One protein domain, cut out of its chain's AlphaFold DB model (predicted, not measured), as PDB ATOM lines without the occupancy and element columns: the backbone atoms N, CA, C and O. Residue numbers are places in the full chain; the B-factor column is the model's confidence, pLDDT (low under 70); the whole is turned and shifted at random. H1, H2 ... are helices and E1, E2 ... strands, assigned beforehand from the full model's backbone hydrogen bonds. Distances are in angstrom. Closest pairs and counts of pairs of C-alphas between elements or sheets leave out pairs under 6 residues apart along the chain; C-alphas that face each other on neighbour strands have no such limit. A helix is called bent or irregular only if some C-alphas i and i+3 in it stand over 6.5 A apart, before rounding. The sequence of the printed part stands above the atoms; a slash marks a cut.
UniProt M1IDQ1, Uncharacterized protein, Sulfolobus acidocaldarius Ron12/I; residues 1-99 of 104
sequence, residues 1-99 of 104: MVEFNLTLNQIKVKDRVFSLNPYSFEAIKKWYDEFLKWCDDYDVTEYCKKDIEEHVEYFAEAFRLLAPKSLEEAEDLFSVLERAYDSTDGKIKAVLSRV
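AT A GLANCE: This is residues 1 to 99 of the 104 residues of an uncharacterized protein of Sulfolobus acidocaldarius Ron12/I (UniProt M1IDQ1). A small sheet of three strands covers one side of a long helical hairpin, H1 and H2, and its other face is bare. H3 packs across both helices of the hairpin at a steep angle, and the short H4 makes a corner at the end of H3. The printed part has 99 residues, with three named strands and then four named helices in the order E1 E2 E3 H1 H2 H3 H4; the sheet, E1 - E2 - E3, is antiparallel and the class is mostly helix. The whole is compact, with a radius of gyration of the C-alphas of 12.9 A and spans of 36 by 32 by 28 A.

IN THESE COORDINATES: E1 is residues 2 to 5, from C-alpha 2 at (198.340, 215.574, 174.820); E2 is 10 to 13 and E3 16 to 19. H1, residues 22 to 41, is 28.4 A long. H2, residues 45 to 66, is 29.9 A long, has a kink of 33 degrees near residue 52 and is only just irregular, with C-alphas 47 and 50 6.7 A apart. H3, residues 71 to 87, is 24.0 A long; H4, residues 92 to 99, ends at (197.761, 225.292, 151.443).

HOW THE PARTS SIT: E1, E2 and E3 form a meander, each strand the antiparallel neighbour of the one before, with N 3 and O 12 at 2.9 A and N 11 and O 18 at 3.0 A. H1 and H2 are on the same face, two layers in all, at heights over the sheet of 10.5 A and 8.8 A. They touch, closest at the C-alphas of Cys 39 and Thr 45, 4.9 A, at a shallow tilt of 14 degrees, opposite ways. H3 touches H1 with residues 71 to 78 alone, closest at the C-alphas of Tyr 23 and Leu 71, 4.8 A, at a steep tilt of 50 degrees. H3 touches H4 only at the corner, and only just, with 3 pairs of C-alphas within 8 A, the closest being Tyr 85 and Ile 92, 5.9 A. In H1, H3 and H4 every O i to N i+4 pair is within hydrogen-bond range; in H2, 15 of 18 are.

THE WHOLE: The farthest C-alphas, of Asp 43 and Val 99, are 37.4 A apart. The printed part has no cut, and its links are tight. Mean pLDDT of the printed part is 91.4; residue 99 alone is under 70.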
ATOM      1  N   MET A   1     199.095 211.043 173.297       85.50
ATOM      2  CA  MET A   1     198.869 211.779 174.553       85.50
ATOM      3  C   MET A   1     199.053 213.262 174.280       85.50
ATOM      4  O   MET A   1     199.949 213.598 173.505       85.50
ATOM      5  N   VAL A   2     198.206 214.111 174.866       93.50
ATOM      6  CA  VAL A   2     198.340 215.574 174.820       93.50
ATOM      7  C   VAL A   2     198.978 216.046 176.127       93.50
ATOM      8  O   VAL A   2     198.521 215.670 177.204       93.50
ATOM      9  N   GLU A   3     200.036 216.846 176.043       96.06
ATOM     10  CA  GLU A   3     200.742 217.398 177.205       96.06
ATOM     11  C   GLU A   3     200.915 218.916 177.040       96.06
ATOM     12  O   GLU A   3     201.334 219.387 175.980       96.06
ATOM     13  N   PHE A   4     200.632 219.681 178.097       97.00
ATOM     14  CA  PHE A   4     200.786 221.139 178.121       97.00
ATOM     15  C   PHE A   4     201.964 221.541 179.012       97.00
ATOM     16  O   PHE A   4     202.020 221.174 180.185       97.00
ATOM     17  N   ASN A   5     202.876 222.355 178.481       96.75
ATOM     18  CA  ASN A   5     203.949 222.995 179.232       96.75
ATOM     19  C   ASN A   5     203.683 224.502 179.325       96.75
ATOM     20  O   ASN A   5     203.947 225.253 178.385       96.75
ATOM     21  N   LEU A   6     203.170 224.927 180.483       92.88
ATOM     22  CA  LEU A   6     202.783 226.315 180.755       92.88
ATOM     23  C   LEU A   6     203.972 227.282 180.773       92.88
ATOM     24  O   LEU A   6     203.826 228.441 180.413       92.88
ATOM     25  N   THR A   7     205.153 226.824 181.187       92.94
ATOM     26  CA  THR A   7     206.336 227.692 181.274       92.94
ATOM     27  C   THR A   7     206.853 228.078 179.891       92.94
ATOM     28  O   THR A   7     207.352 229.184 179.708       92.94
ATOM     29  N   LEU A   8     206.737 227.169 178.919       94.56
ATOM     30  CA  LEU A   8     207.249 227.367 177.561       94.56
ATOM     31  C   LEU A   8     206.157 227.690 176.532       94.56
ATOM     32  O   LEU A   8     206.488 227.881 175.365       94.56
ATOM     33  N   ASN A   9     204.881 227.739 176.936       96.94
ATOM     34  CA  ASN A   9     203.726 227.811 176.030       96.94
ATOM     35  C   ASN A   9     203.805 226.753 174.920       96.94
ATOM     36  O   ASN A   9     203.663 227.040 173.728       96.94
ATOM     37  N   GLN A  10     204.093 225.515 175.327       98.00
ATOM     38  CA  GLN A  10     204.255 224.388 174.416       98.00
ATOM     39  C   GLN A  10     203.157 223.357 174.606       98.00
ATOM     40  O   GLN A  10     202.828 222.982 175.731       98.00
ATOM     41  N   ILE A  11     202.641 222.858 173.490       97.56
ATOM     42  CA  ILE A  11     201.716 221.731 173.460       97.56
ATOM     43  C   ILE A  11     202.416 220.590 172.740       97.56
ATOM     44  O   ILE A  11     202.894 220.759 171.617       97.56
ATOM     45  N   LYS A  12     202.490 219.428 173.377       96.81
ATOM     46  CA  LYS A  12     202.961 218.199 172.747       96.81
ATOM     47  C   LYS A  12     201.762 217.329 172.419       96.81
ATOM     48  O   LYS A  12     200.944 217.045 173.289       96.81
ATOM     49  N   VAL A  13     201.682 216.895 171.168       94.38
ATOM     50  CA  VAL A  13     200.674 215.950 170.690       94.38
ATOM     51  C   VAL A  13     201.396 214.829 169.969       94.38
ATOM     52  O   VAL A  13     202.069 215.070 168.964       94.38
ATOM     53  N   LYS A  14     201.264 213.600 170.479       88.88
ATOM     54  CA  LYS A  14     202.020 212.440 169.971       88.88
ATOM     55  C   LYS A  14     203.527 212.768 169.987       88.88
ATOM     56  O   LYS A  14     204.047 213.138 171.040       88.88
ATOM     57  N   ASP A  15     204.197 212.700 168.837       89.25
ATOM     58  CA  ASP A  15     205.636 212.971 168.690       89.25
ATOM     59  C   ASP A  15     205.949 214.416 168.255       89.25
ATOM     60  O   ASP A  15     207.100 214.754 167.978       89.25
ATOM     61  N   ARG A  16     204.935 215.289 168.176       92.75
ATOM     62  CA  ARG A  16     205.075 216.673 167.700       92.75
ATOM     63  C   ARG A  16     204.976 217.658 168.858       92.75
ATOM     64  O   ARG A  16     204.121 217.515 169.730       92.75
ATOM     65  N   VAL A  17     205.829 218.680 168.840       96.38
ATOM     66  CA  VAL A  17     205.833 219.776 169.821       96.38
ATOM     67  C   VAL A  17     205.547 221.091 169.107       96.38
ATOM     68  O   VAL A  17     206.249 221.465 168.169       96.38
ATOM     69  N   PHE A  18     204.533 221.806 169.579       95.81
ATOM     70  CA  PHE A  18     204.100 223.096 169.060       95.81
ATOM     71  C   PHE A  18     204.466 224.180 170.065       95.81
ATOM     72  O   PHE A  18     203.996 224.146 171.199       95.81
ATOM     73  N   SER A  19     205.300 225.139 169.660       96.50
ATOM     74  CA  SER A  19     205.547 226.356 170.444       96.50
ATOM     75  C   SER A  19     204.582 227.438 169.982       96.50
ATOM     76  O   SER A  19     204.563 227.775 168.796       96.50
ATOM     77  N   LEU A  20     203.774 227.949 170.905       96.62
ATOM     78  CA  LEU A  20     202.693 228.884 170.622       96.62
ATOM     79  C   LEU A  20     202.927 230.212 171.338       96.62
ATOM     80  O   LEU A  20     203.652 230.293 172.330       96.62
ATOM     81  N   ASN A  21     202.289 231.270 170.844       96.62
ATOM     82  CA  ASN A  21     202.184 232.488 171.637       96.62
ATOM     83  C   ASN A  21     201.243 232.257 172.844       96.62
ATOM     84  O   ASN A  21     200.441 231.316 172.815       96.62
ATOM     85  N   PRO A  22     201.316 233.097 173.896       97.31
ATOM     86  CA  PRO A  22     200.529 232.894 175.113       97.31
ATOM     87  C   PRO A  22     199.018 232.815 174.862       97.31
ATOM     88  O   PRO A  22     198.354 231.958 175.429       97.31
ATOM     89  N   TYR A  23     198.491 233.643 173.957       97.81
ATOM     90  CA  TYR A  23     197.055 233.722 173.668       97.81
ATOM     91  C   TYR A  23     196.519 232.447 173.008       97.81
ATOM     92  O   TYR A  23     195.487 231.913 173.395       97.81
ATOM     93  N   SER A  24     197.268 231.919 172.042       97.50
ATOM     94  CA  SER A  24     196.956 230.663 171.356       97.50
ATOM     95  C   SER A  24     197.005 229.475 172.311       97.50
ATOM     96  O   SER A  24     196.156 228.588 172.258       97.50
ATOM     97  N   PHE A  25     198.026 229.453 173.173       98.00
ATOM     98  CA  PHE A  25     198.185 228.421 174.187       98.00
ATOM     99  C   PHE A  25     197.011 228.434 175.170       98.00
ATOM    100  O   PHE A  25     196.434 227.384 175.447       98.00
ATOM    101  N   GLU A  26     196.641 229.618 175.659       96.88
ATOM    102  CA  GLU A  26     195.531 229.811 176.589       96.88
ATOM    103  C   GLU A  26     194.192 229.375 175.982       96.88
ATOM    104  O   GLU A  26     193.476 228.594 176.609       96.88
ATOM    105  N   ALA A  27     193.897 229.778 174.742       96.31
ATOM    106  CA  ALA A  27     192.666 229.398 174.048       96.31
ATOM    107  C   ALA A  27     192.537 227.873 173.877       96.31
ATOM    108  O   ALA A  27     191.514 227.295 174.249       96.31
ATOM    109  N   ILE A  28     193.588 227.194 173.392       96.88
ATOM    110  CA  ILE A  28     193.567 225.727 173.242       96.88
ATOM    111  C   ILE A  28     193.444 225.044 174.603       96.88
ATOM    112  O   ILE A  28     192.716 224.061 174.731       96.88
ATOM    113  N   LYS A  29     194.159 225.534 175.623       96.44
ATOM    114  CA  LYS A  29     194.122 224.930 176.954       96.44
ATOM    115  C   LYS A  29     192.731 225.024 177.580       96.44
ATOM    116  O   LYS A  29     192.259 224.028 178.121       96.44
ATOM    117  N   LYS A  30     192.080 226.187 177.483       95.25
ATOM    118  CA  LYS A  30     190.713 226.402 177.974       95.25
ATOM    119  C   LYS A  30     189.742 225.407 177.341       95.25
ATOM    120  O   LYS A  30     189.060 224.687 178.062       95.25
ATOM    121  N   TRP A  31     189.762 225.297 176.013       94.50
ATOM    122  CA  TRP A  31     188.939 224.324 175.295       94.50
ATOM    123  C   TRP A  31     189.253 222.876 175.695       94.50
ATOM    124  O   TRP A  31     188.344 222.093 175.939       94.50
ATOM    125  N   TYR A  32     190.535 222.514 175.809       94.81
ATOM    126  CA  TYR A  32     190.948 221.160 176.187       94.81
ATOM    127  C   TYR A  32     190.421 220.765 177.572       94.81
ATOM    128  O   TYR A  32     189.909 219.660 177.745       94.81
ATOM    129  N   ASP A  33     190.523 221.670 178.548       94.44
ATOM    130  CA  ASP A  33     190.030 221.442 179.906       94.44
ATOM    131  C   ASP A  33     188.488 221.309 179.925       94.44
ATOM    132  O   ASP A  33     187.951 220.440 180.615       94.44
ATOM    133  N   GLU A  34     187.767 222.117 179.136       92.50
ATOM    134  CA  GLU A  34     186.305 222.031 178.979       92.50
ATOM    135  C   GLU A  34     185.866 220.731 178.287       92.50
ATOM    136  O   GLU A  34     184.919 220.079 178.733       92.50
ATOM    137  N   PHE A  35     186.581 220.315 177.241       90.56
ATOM    138  CA  PHE A  35     186.308 219.082 176.509       90.56
ATOM    139  C   PHE A  35     186.554 217.843 177.376       90.56
ATOM    140  O   PHE A  35     185.732 216.929 177.392       90.56
ATOM    141  N   LEU A  36     187.648 217.815 178.147       91.31
ATOM    142  CA  LEU A  36     187.896 216.730 179.099       91.31
ATOM    143  C   LEU A  36     186.787 216.629 180.140       91.31
ATOM    144  O   LEU A  36     186.297 215.532 180.397       91.31
ATOM    145  N   LYS A  37     186.365 217.768 180.695       92.69
ATOM    146  CA  LYS A  37     185.259 217.799 181.648       92.69
ATOM    147  C   LYS A  37     183.983 217.225 181.034       92.69
ATOM    148  O   LYS A  37     183.322 216.417 181.674       92.69
ATOM    149  N   TRP A  38     183.666 217.593 179.794       91.94
ATOM    150  CA  TRP A  38     182.539 217.006 179.073       91.94
ATOM    151  C   TRP A  38     182.699 215.484 178.930       91.94
ATOM    152  O   TRP A  38     181.780 214.742 179.257       91.94
ATOM    153  N   CYS A  39     183.869 214.989 178.525       89.38
ATOM    154  CA  CYS A  39     184.093 213.548 178.384       89.38
ATOM    155  C   CYS A  39     183.923 212.781 179.701       89.38
ATOM    156  O   CYS A  39     183.363 211.682 179.689       89.38
ATOM    157  N   ASP A  40     184.371 213.364 180.811       89.88
ATOM    158  CA  ASP A  40     184.220 212.785 182.144       89.88
ATOM    159  C   ASP A  40     182.753 212.823 182.610       89.88
ATOM    160  O   ASP A  40     182.252 211.826 183.130       89.88
ATOM    161  N   ASP A  41     182.033 213.924 182.362       92.38
ATOM    162  CA  ASP A  41     180.615 214.083 182.723       92.38
ATOM    163  C   ASP A  41     179.709 213.043 182.022       92.38
ATOM    164  O   ASP A  41     178.651 212.687 182.550       92.38
ATOM    165  N   TYR A  42     180.121 212.535 180.854       88.19
ATOM    166  CA  TYR A  42     179.387 211.532 180.070       88.19
ATOM    167  C   TYR A  42     180.014 210.123 180.083       88.19
ATOM    168  O   TYR A  42     179.495 209.243 179.400       88.19
ATOM    169  N   ASP A  43     181.088 209.888 180.850       86.25
ATOM    170  CA  ASP A  43     181.819 208.604 180.928       86.25
ATOM    171  C   ASP A  43     182.273 208.062 179.551       86.25
ATOM    172  O   ASP A  43     182.181 206.877 179.234       86.25
ATOM    173  N   VAL A  44     182.756 208.962 178.687       87.50
ATOM    174  CA  VAL A  44     183.224 208.658 177.316       87.50
ATOM    175  C   VAL A  44     184.706 208.980 177.113       87.50
ATOM    176  O   VAL A  44     185.190 209.080 175.985       87.50
ATOM    177  N   THR A  45     185.469 209.107 178.199       80.50
ATOM    178  CA  THR A  45     186.879 209.523 178.184       80.50
ATOM    179  C   THR A  45     187.757 208.648 177.286       80.50
ATOM    180  O   THR A  45     188.662 209.157 176.626       80.50
ATOM    181  N   GLU A  46     187.505 207.338 177.197       78.25
ATOM    182  CA  GLU A  46     188.269 206.457 176.302       78.25
ATOM    183  C   GLU A  46     187.985 206.733 174.818       78.25
ATOM    184  O   GLU A  46     188.922 206.780 174.020       78.25
ATOM    185  N   TYR A  47     186.724 206.993 174.465       75.81
ATOM    186  CA  TYR A  47     186.316 207.372 173.111       75.81
ATOM    187  C   TYR A  47     186.917 208.731 172.714       75.81
ATOM    188  O   TYR A  47     187.512 208.875 171.648       75.81
ATOM    189  N   CYS A  48     186.875 209.695 173.635       84.81
ATOM    190  CA  CYS A  48     187.402 211.039 173.436       84.81
ATOM    191  C   CYS A  48     188.916 211.110 173.183       84.81
ATOM    192  O   CYS A  48     189.388 212.075 172.583       84.81
ATOM    193  N   LYS A  49     189.711 210.128 173.636       80.56
ATOM    194  CA  LYS A  49     191.187 210.194 173.571       80.56
ATOM    195  C   LYS A  49     191.742 210.325 172.160       80.56
ATOM    196  O   LYS A  49     192.770 210.971 171.975       80.56
ATOM    197  N   LYS A  50     191.126 209.680 171.172       79.75
ATOM    198  CA  LYS A  50     191.606 209.800 169.792       79.75
ATOM    199  C   LYS A  50     191.206 211.153 169.208       79.75
ATOM    200  O   LYS A  50     192.043 211.840 168.626       79.75
ATOM    201  N   ASP A  51     189.955 211.540 169.424       83.38
ATOM    202  CA  ASP A  51     189.394 212.774 168.885       83.38
ATOM    203  C   ASP A  51     190.118 214.000 169.454       83.38
ATOM    204  O   ASP A  51     190.498 214.892 168.695       83.38
ATOM    205  N   ILE A  52     190.422 214.011 170.755       91.19
ATOM    206  CA  ILE A  52     191.108 215.129 171.413       91.19
ATOM    207  C   ILE A  52     192.517 215.351 170.853       91.19
ATOM    208  O   ILE A  52     192.934 216.487 170.648       91.19
ATOM    209  N   GLU A  53     193.256 214.282 170.541       91.44
ATOM    210  CA  GLU A  53     194.588 214.407 169.948       91.44
ATOM    211  C   GLU A  53     194.524 215.030 168.554       91.44
ATOM    212  O   GLU A  53     195.347 215.882 168.216       91.44
ATOM    213  N   GLU A  54     193.557 214.622 167.733       90.38
ATOM    214  CA  GLU A  54     193.427 215.134 166.369       90.38
ATOM    215  C   GLU A  54     192.996 216.605 166.336       90.38
ATOM    216  O   GLU A  54     193.570 217.369 165.548       90.38
ATOM    217  N   HIS A  55     192.077 217.001 167.225       92.50
ATOM    218  CA  HIS A  55     191.636 218.387 167.393       92.50
ATOM    219  C   HIS A  55     192.764 219.283 167.900       92.50
ATOM    220  O   HIS A  55     193.067 220.300 167.278       92.50
ATOM    221  N   VAL A  56     193.443 218.896 168.988       95.31
ATOM    222  CA  VAL A  56     194.536 219.706 169.546       95.31
ATOM    223  C   VAL A  56     195.667 219.858 168.535       95.31
ATOM    224  O   VAL A  56     196.206 220.952 168.395       95.31
ATOM    225  N   GLU A  57     196.015 218.804 167.787       93.94
ATOM    226  CA  GLU A  57     197.025 218.909 166.731       93.94
ATOM    227  C   GLU A  57     196.614 219.915 165.645       93.94
ATOM    228  O   GLU A  57     197.438 220.712 165.197       93.94
ATOM    229  N   TYR A  58     195.346 219.890 165.224       93.38
ATOM    230  CA  TYR A  58     194.811 220.832 164.244       93.38
ATOM    231  C   TYR A  58     194.858 222.279 164.754       93.38
ATOM    232  O   TYR A  58     195.403 223.143 164.063       93.38
ATOM    233  N   PHE A  59     194.355 222.541 165.964       95.50
ATOM    234  CA  PHE A  59     194.361 223.885 166.540       95.50
ATOM    235  C   PHE A  59     195.781 224.395 166.785       95.50
ATOM    236  O   PHE A  59     196.084 225.542 166.462       95.50
ATOM    237  N   ALA A  60     196.672 223.547 167.307       95.50
ATOM    238  CA  ALA A  60     198.055 223.923 167.568       95.50
ATOM    239  C   ALA A  60     198.798 224.269 166.269       95.50
ATOM    240  O   ALA A  60     199.526 225.259 166.228       95.50
ATOM    241  N   GLU A  61     198.585 223.514 165.187       93.38
ATOM    242  CA  GLU A  61     199.141 223.852 163.874       93.38
ATOM    243  C   GLU A  61     198.568 225.174 163.347       93.38
ATOM    244  O   GLU A  61     199.330 226.068 162.974       93.38
ATOM    245  N   ALA A  62     197.240 225.328 163.364       93.50
ATOM    246  CA  ALA A  62     196.570 226.525 162.873       93.50
ATOM    247  C   ALA A  62     197.027 227.782 163.628       93.50
ATOM    248  O   ALA A  62     197.412 228.773 163.007       93.50
ATOM    249  N   PHE A  63     197.071 227.744 164.958       95.19
ATOM    250  CA  PHE A  63     197.483 228.895 165.755       95.19
ATOM    251  C   PHE A  63     198.974 229.183 165.738       95.19
ATOM    252  O   PHE A  63     199.357 230.349 165.828       95.19
ATOM    253  N   ARG A  64     199.829 228.173 165.560       92.56
ATOM    254  CA  ARG A  64     201.256 228.413 165.315       92.56
ATOM    255  C   ARG A  64     201.461 229.301 164.082       92.56
ATOM    256  O   ARG A  64     202.404 230.086 164.044       92.56
ATOM    257  N   LEU A  65     200.587 229.163 163.087       89.25
ATOM    258  CA  LEU A  65     200.654 229.870 161.811       89.25
ATOM    259  C   LEU A  65     199.935 231.221 161.853       89.25
ATOM    260  O   LEU A  65     200.495 232.221 161.413       89.25
ATOM    261  N   LEU A  66     198.716 231.257 162.397       92.44
ATOM    262  CA  LEU A  66     197.918 232.482 162.519       92.44
ATOM    263  C   LEU A  66     198.527 233.457 163.533       92.44
ATOM    264  O   LEU A  66     198.516 234.664 163.313       92.44
ATOM    265  N   ALA A  67     199.105 232.930 164.616       94.19
ATOM    266  CA  ALA A  67     199.803 233.676 165.656       94.19
ATOM    267  C   ALA A  67     199.045 234.942 166.133       94.19
ATOM    268  O   ALA A  67     199.618 236.042 166.046       94.19
ATOM    269  N   PRO A  68     197.810 234.790 166.670       96.25
ATOM    270  CA  PRO A  68     196.965 235.891 167.145       96.25
ATOM    271  C   PRO A  68     197.694 236.813 168.124       96.25
ATOM    272  O   PRO A  68     198.599 236.388 168.849       96.25
ATOM    273  N   LYS A  69     197.324 238.092 168.134       96.81
ATOM    274  CA  LYS A  69     197.973 239.164 168.902       96.81
ATOM    275  C   LYS A  69     197.240 239.527 170.189       96.81
ATOM    276  O   LYS A  69     197.783 240.296 170.978       96.81
ATOM    277  N   SER A  70     196.057 238.968 170.417       97.81
ATOM    278  CA  SER A  70     195.300 239.106 171.660       97.81
ATOM    279  C   SER A  70     194.545 237.817 171.988       97.81
ATOM    280  O   SER A  70     194.403 236.935 171.139       97.81
ATOM    281  N   LEU A  71     194.062 237.712 173.229       95.38
ATOM    282  CA  LEU A  71     193.178 236.620 173.637       95.38
ATOM    283  C   LEU A  71     191.844 236.673 172.881       95.38
ATOM    284  O   LEU A  71     191.396 235.643 172.404       95.38
ATOM    285  N   GLU A  72     191.272 237.864 172.695       97.00
ATOM    286  CA  GLU A  72     190.042 238.069 171.912       97.00
ATOM    287  C   GLU A  72     190.196 237.553 170.473       97.00
ATOM    288  O   GLU A  72     189.386 236.759 170.009       97.00
ATOM    289  N   GLU A  73     191.295 237.906 169.794       97.69
ATOM    290  CA  GLU A  73     191.572 237.404 168.443       97.69
ATOM    291  C   GLU A  73     191.758 235.879 168.438       97.69
ATOM    292  O   GLU A  73     191.316 235.200 167.511       97.69
ATOM    293  N   ALA A  74     192.401 235.323 169.469       97.44
ATOM    294  CA  ALA A  74     192.555 233.880 169.601       97.44
ATOM    295  C   ALA A  74     191.202 233.176 169.796       97.44
ATOM    296  O   ALA A  74     190.970 232.161 169.147       97.44
ATOM    297  N   GLU A  75     190.304 233.708 170.627       95.06
ATOM    298  CA  GLU A  75     188.962 233.154 170.869       95.06
ATOM    299  C   GLU A  75     188.059 233.252 169.623       95.06
ATOM    300  O   GLU A  75     187.371 232.285 169.269       95.06
ATOM    301  N   ASP A  76     188.119 234.370 168.897       95.94
ATOM    302  CA  ASP A  76     187.401 234.551 167.631       95.94
ATOM    303  C   ASP A  76     187.873 233.544 166.576       95.94
ATOM    304  O   ASP A  76     187.071 232.830 165.960       95.94
ATOM    305  N   LEU A  77     189.193 233.439 166.384       95.75
ATOM    306  CA  LEU A  77     189.779 232.479 165.451       95.75
ATOM    307  C   LEU A  77     189.503 231.037 165.882       95.75
ATOM    308  O   LEU A  77     189.248 230.199 165.018       95.75
ATOM    309  N   PHE A  78     189.512 230.744 167.186       95.06
ATOM    310  CA  PHE A  78     189.177 229.421 167.709       95.06
ATOM    311  C   PHE A  78     187.783 228.995 167.247       95.06
ATOM    312  O   PHE A  78     187.632 227.939 166.638       95.06
ATOM    313  N   SER A  79     186.789 229.866 167.440       92.88
ATOM    314  CA  SER A  79     185.392 229.617 167.063       92.88
ATOM    315  C   SER A  79     185.227 229.339 165.562       92.88
ATOM    316  O   SER A  79     184.409 228.515 165.146       92.88
ATOM    317  N   VAL A  80     186.013 230.022 164.721       94.44
ATOM    318  CA  VAL A  80     186.038 229.782 163.270       94.44
ATOM    319  C   VAL A  80     186.689 228.436 162.947       94.44
ATOM    320  O   VAL A  80     186.155 227.675 162.137       94.44
ATOM    321  N   LEU A  81     187.832 228.140 163.568       94.25
ATOM    322  CA  LEU A  81     188.589 226.912 163.339       94.25
ATOM    323  C   LEU A  81     187.821 225.672 163.794       94.25
ATOM    324  O   LEU A  81     187.836 224.683 163.064       94.25
ATOM    325  N   GLU A  82     187.156 225.733 164.947       92.81
ATOM    326  CA  GLU A  82     186.330 224.657 165.503       92.81
ATOM    327  C   GLU A  82     185.167 224.357 164.560       92.81
ATOM    328  O   GLU A  82     185.046 223.246 164.048       92.81
ATOM    329  N   ARG A  83     184.405 225.389 164.174       93.31
ATOM    330  CA  ARG A  83     183.309 225.233 163.209       93.31
ATOM    331  C   ARG A  83     183.781 224.647 161.880       93.31
ATOM    332  O   ARG A  83     183.066 223.840 161.284       93.31
ATOM    333  N   ALA A  84     184.945 225.065 161.387       91.62
ATOM    334  CA  ALA A  84     185.513 224.533 160.153       91.62
ATOM    335  C   ALA A  84     185.938 223.065 160.299       91.62
ATOM    336  O   ALA A  84     185.760 222.284 159.362       91.62
ATOM    337  N   TYR A  85     186.480 222.685 161.457       91.31
ATOM    338  CA  TYR A  85     186.828 221.303 161.760       91.31
ATOM    339  C   TYR A  85     185.578 220.422 161.760       91.31
ATOM    340  O   TYR A  85     185.501 219.483 160.965       91.31
ATOM    341  N   ASP A  86     184.563 220.807 162.531       89.81
ATOM    342  CA  ASP A  86     183.313 220.059 162.676       89.81
ATOM    343  C   ASP A  86     182.552 219.946 161.357       89.81
ATOM    344  O   ASP A  86     182.174 218.858 160.930       89.81
ATOM    345  N   SER A  87     182.391 221.064 160.639       91.94
ATOM    346  CA  SER A  87     181.619 221.104 159.386       91.94
ATOM    347  C   SER A  87     182.259 220.297 158.252       91.94
ATOM    348  O   SER A  87     181.636 220.094 157.210       91.94
ATOM    349  N   THR A  88     183.518 219.890 158.410       89.00
ATOM    350  CA  THR A  88     184.258 219.129 157.399       89.00
ATOM    351  C   THR A  88     184.622 217.722 157.853       89.00
ATOM    352  O   THR A  88     185.355 217.042 157.132       89.00
ATOM    353  N   ASP A  89     184.135 217.264 159.008       86.62
ATOM    354  CA  ASP A  89     184.567 216.014 159.645       86.62
ATOM    355  C   ASP A  89     186.106 215.928 159.751       86.62
ATOM    356  O   ASP A  89     186.728 214.938 159.360       86.62
ATOM    357  N   GLY A  90     186.756 217.031 160.135       83.69
ATOM    358  CA  GLY A  90     188.214 217.137 160.239       83.69
ATOM    359  C   GLY A  90     188.977 217.191 158.905       83.69
ATOM    360  O   GLY A  90     190.199 217.368 158.898       83.69
ATOM    361  N   LYS A  91     188.305 217.109 157.744       87.75
ATOM    362  CA  LYS A  91     188.962 217.147 156.417       87.75
ATOM    363  C   LYS A  91     189.669 218.477 156.143       87.75
ATOM    364  O   LYS A  91     190.616 218.508 155.353       87.75
ATOM    365  N   ILE A  92     189.278 219.563 156.819       87.06
ATOM    366  CA  ILE A  92     189.967 220.860 156.753       87.06
ATOM    367  C   ILE A  92     191.448 220.764 157.154       87.06
ATOM    368  O   ILE A  92     192.277 221.494 156.609       87.06
ATOM    369  N   LYS A  93     191.828 219.810 158.015       83.94
ATOM    370  CA  LYS A  93     193.228 219.578 158.402       83.94
ATOM    371  C   LYS A  93     194.107 219.275 157.187       83.94
ATOM    372  O   LYS A  93     195.179 219.853 157.044       83.94
ATOM    373  N   ALA A  94     193.616 218.450 156.257       83.69
ATOM    374  CA  ALA A  94     194.327 218.134 155.018       83.69
ATOM    375  C   ALA A  94     194.477 219.356 154.097       83.69
ATOM    376  O   ALA A  94     195.453 219.453 153.351       83.69
ATOM    377  N   VAL A  95     193.527 220.295 154.151       83.19
ATOM    378  CA  VAL A  95     193.605 221.561 153.415       83.19
ATOM    379  C   VAL A  95     194.672 222.459 154.031       83.19
ATOM    380  O   VAL A  95     195.545 222.912 153.294       83.19
ATOM    381  N   LEU A  96     194.678 222.655 155.357       78.19
ATOM    382  CA  LEU A  96     195.722 223.437 156.036       78.19
ATOM    383  C   LEU A  96     197.119 222.869 155.757       78.19
ATOM    384  O   LEU A  96     198.023 223.621 155.399       78.19
ATOM    385  N   SER A  97     197.287 221.544 155.809       73.06
ATOM    386  CA  SER A  97     198.569 220.902 155.487       73.06
ATOM    387  C   SER A  97     199.034 221.149 154.043       73.06
ATOM    388  O   SER A  97     200.236 221.195 153.795       73.06
ATOM    389  N   ARG A  98     198.113 221.311 153.079       70.88
ATOM    390  CA  ARG A  98     198.435 221.512 151.651       70.88
ATOM    391  C   ARG A  98     198.610 222.975 151.261       70.88
ATOM    392  O   ARG A  98     199.506 223.287 150.486       70.88
ATOM    393  N   VAL A  99     197.748 223.855 151.764       66.38
ATOM    394  CA  VAL A  99     197.761 225.292 151.443       66.38
ATOM    395  C   VAL A  99     198.979 225.973 152.060       66.38
ATOM    396  O   VAL A  99     199.507 226.920 151.485       66.38
TER     397      VAL A  99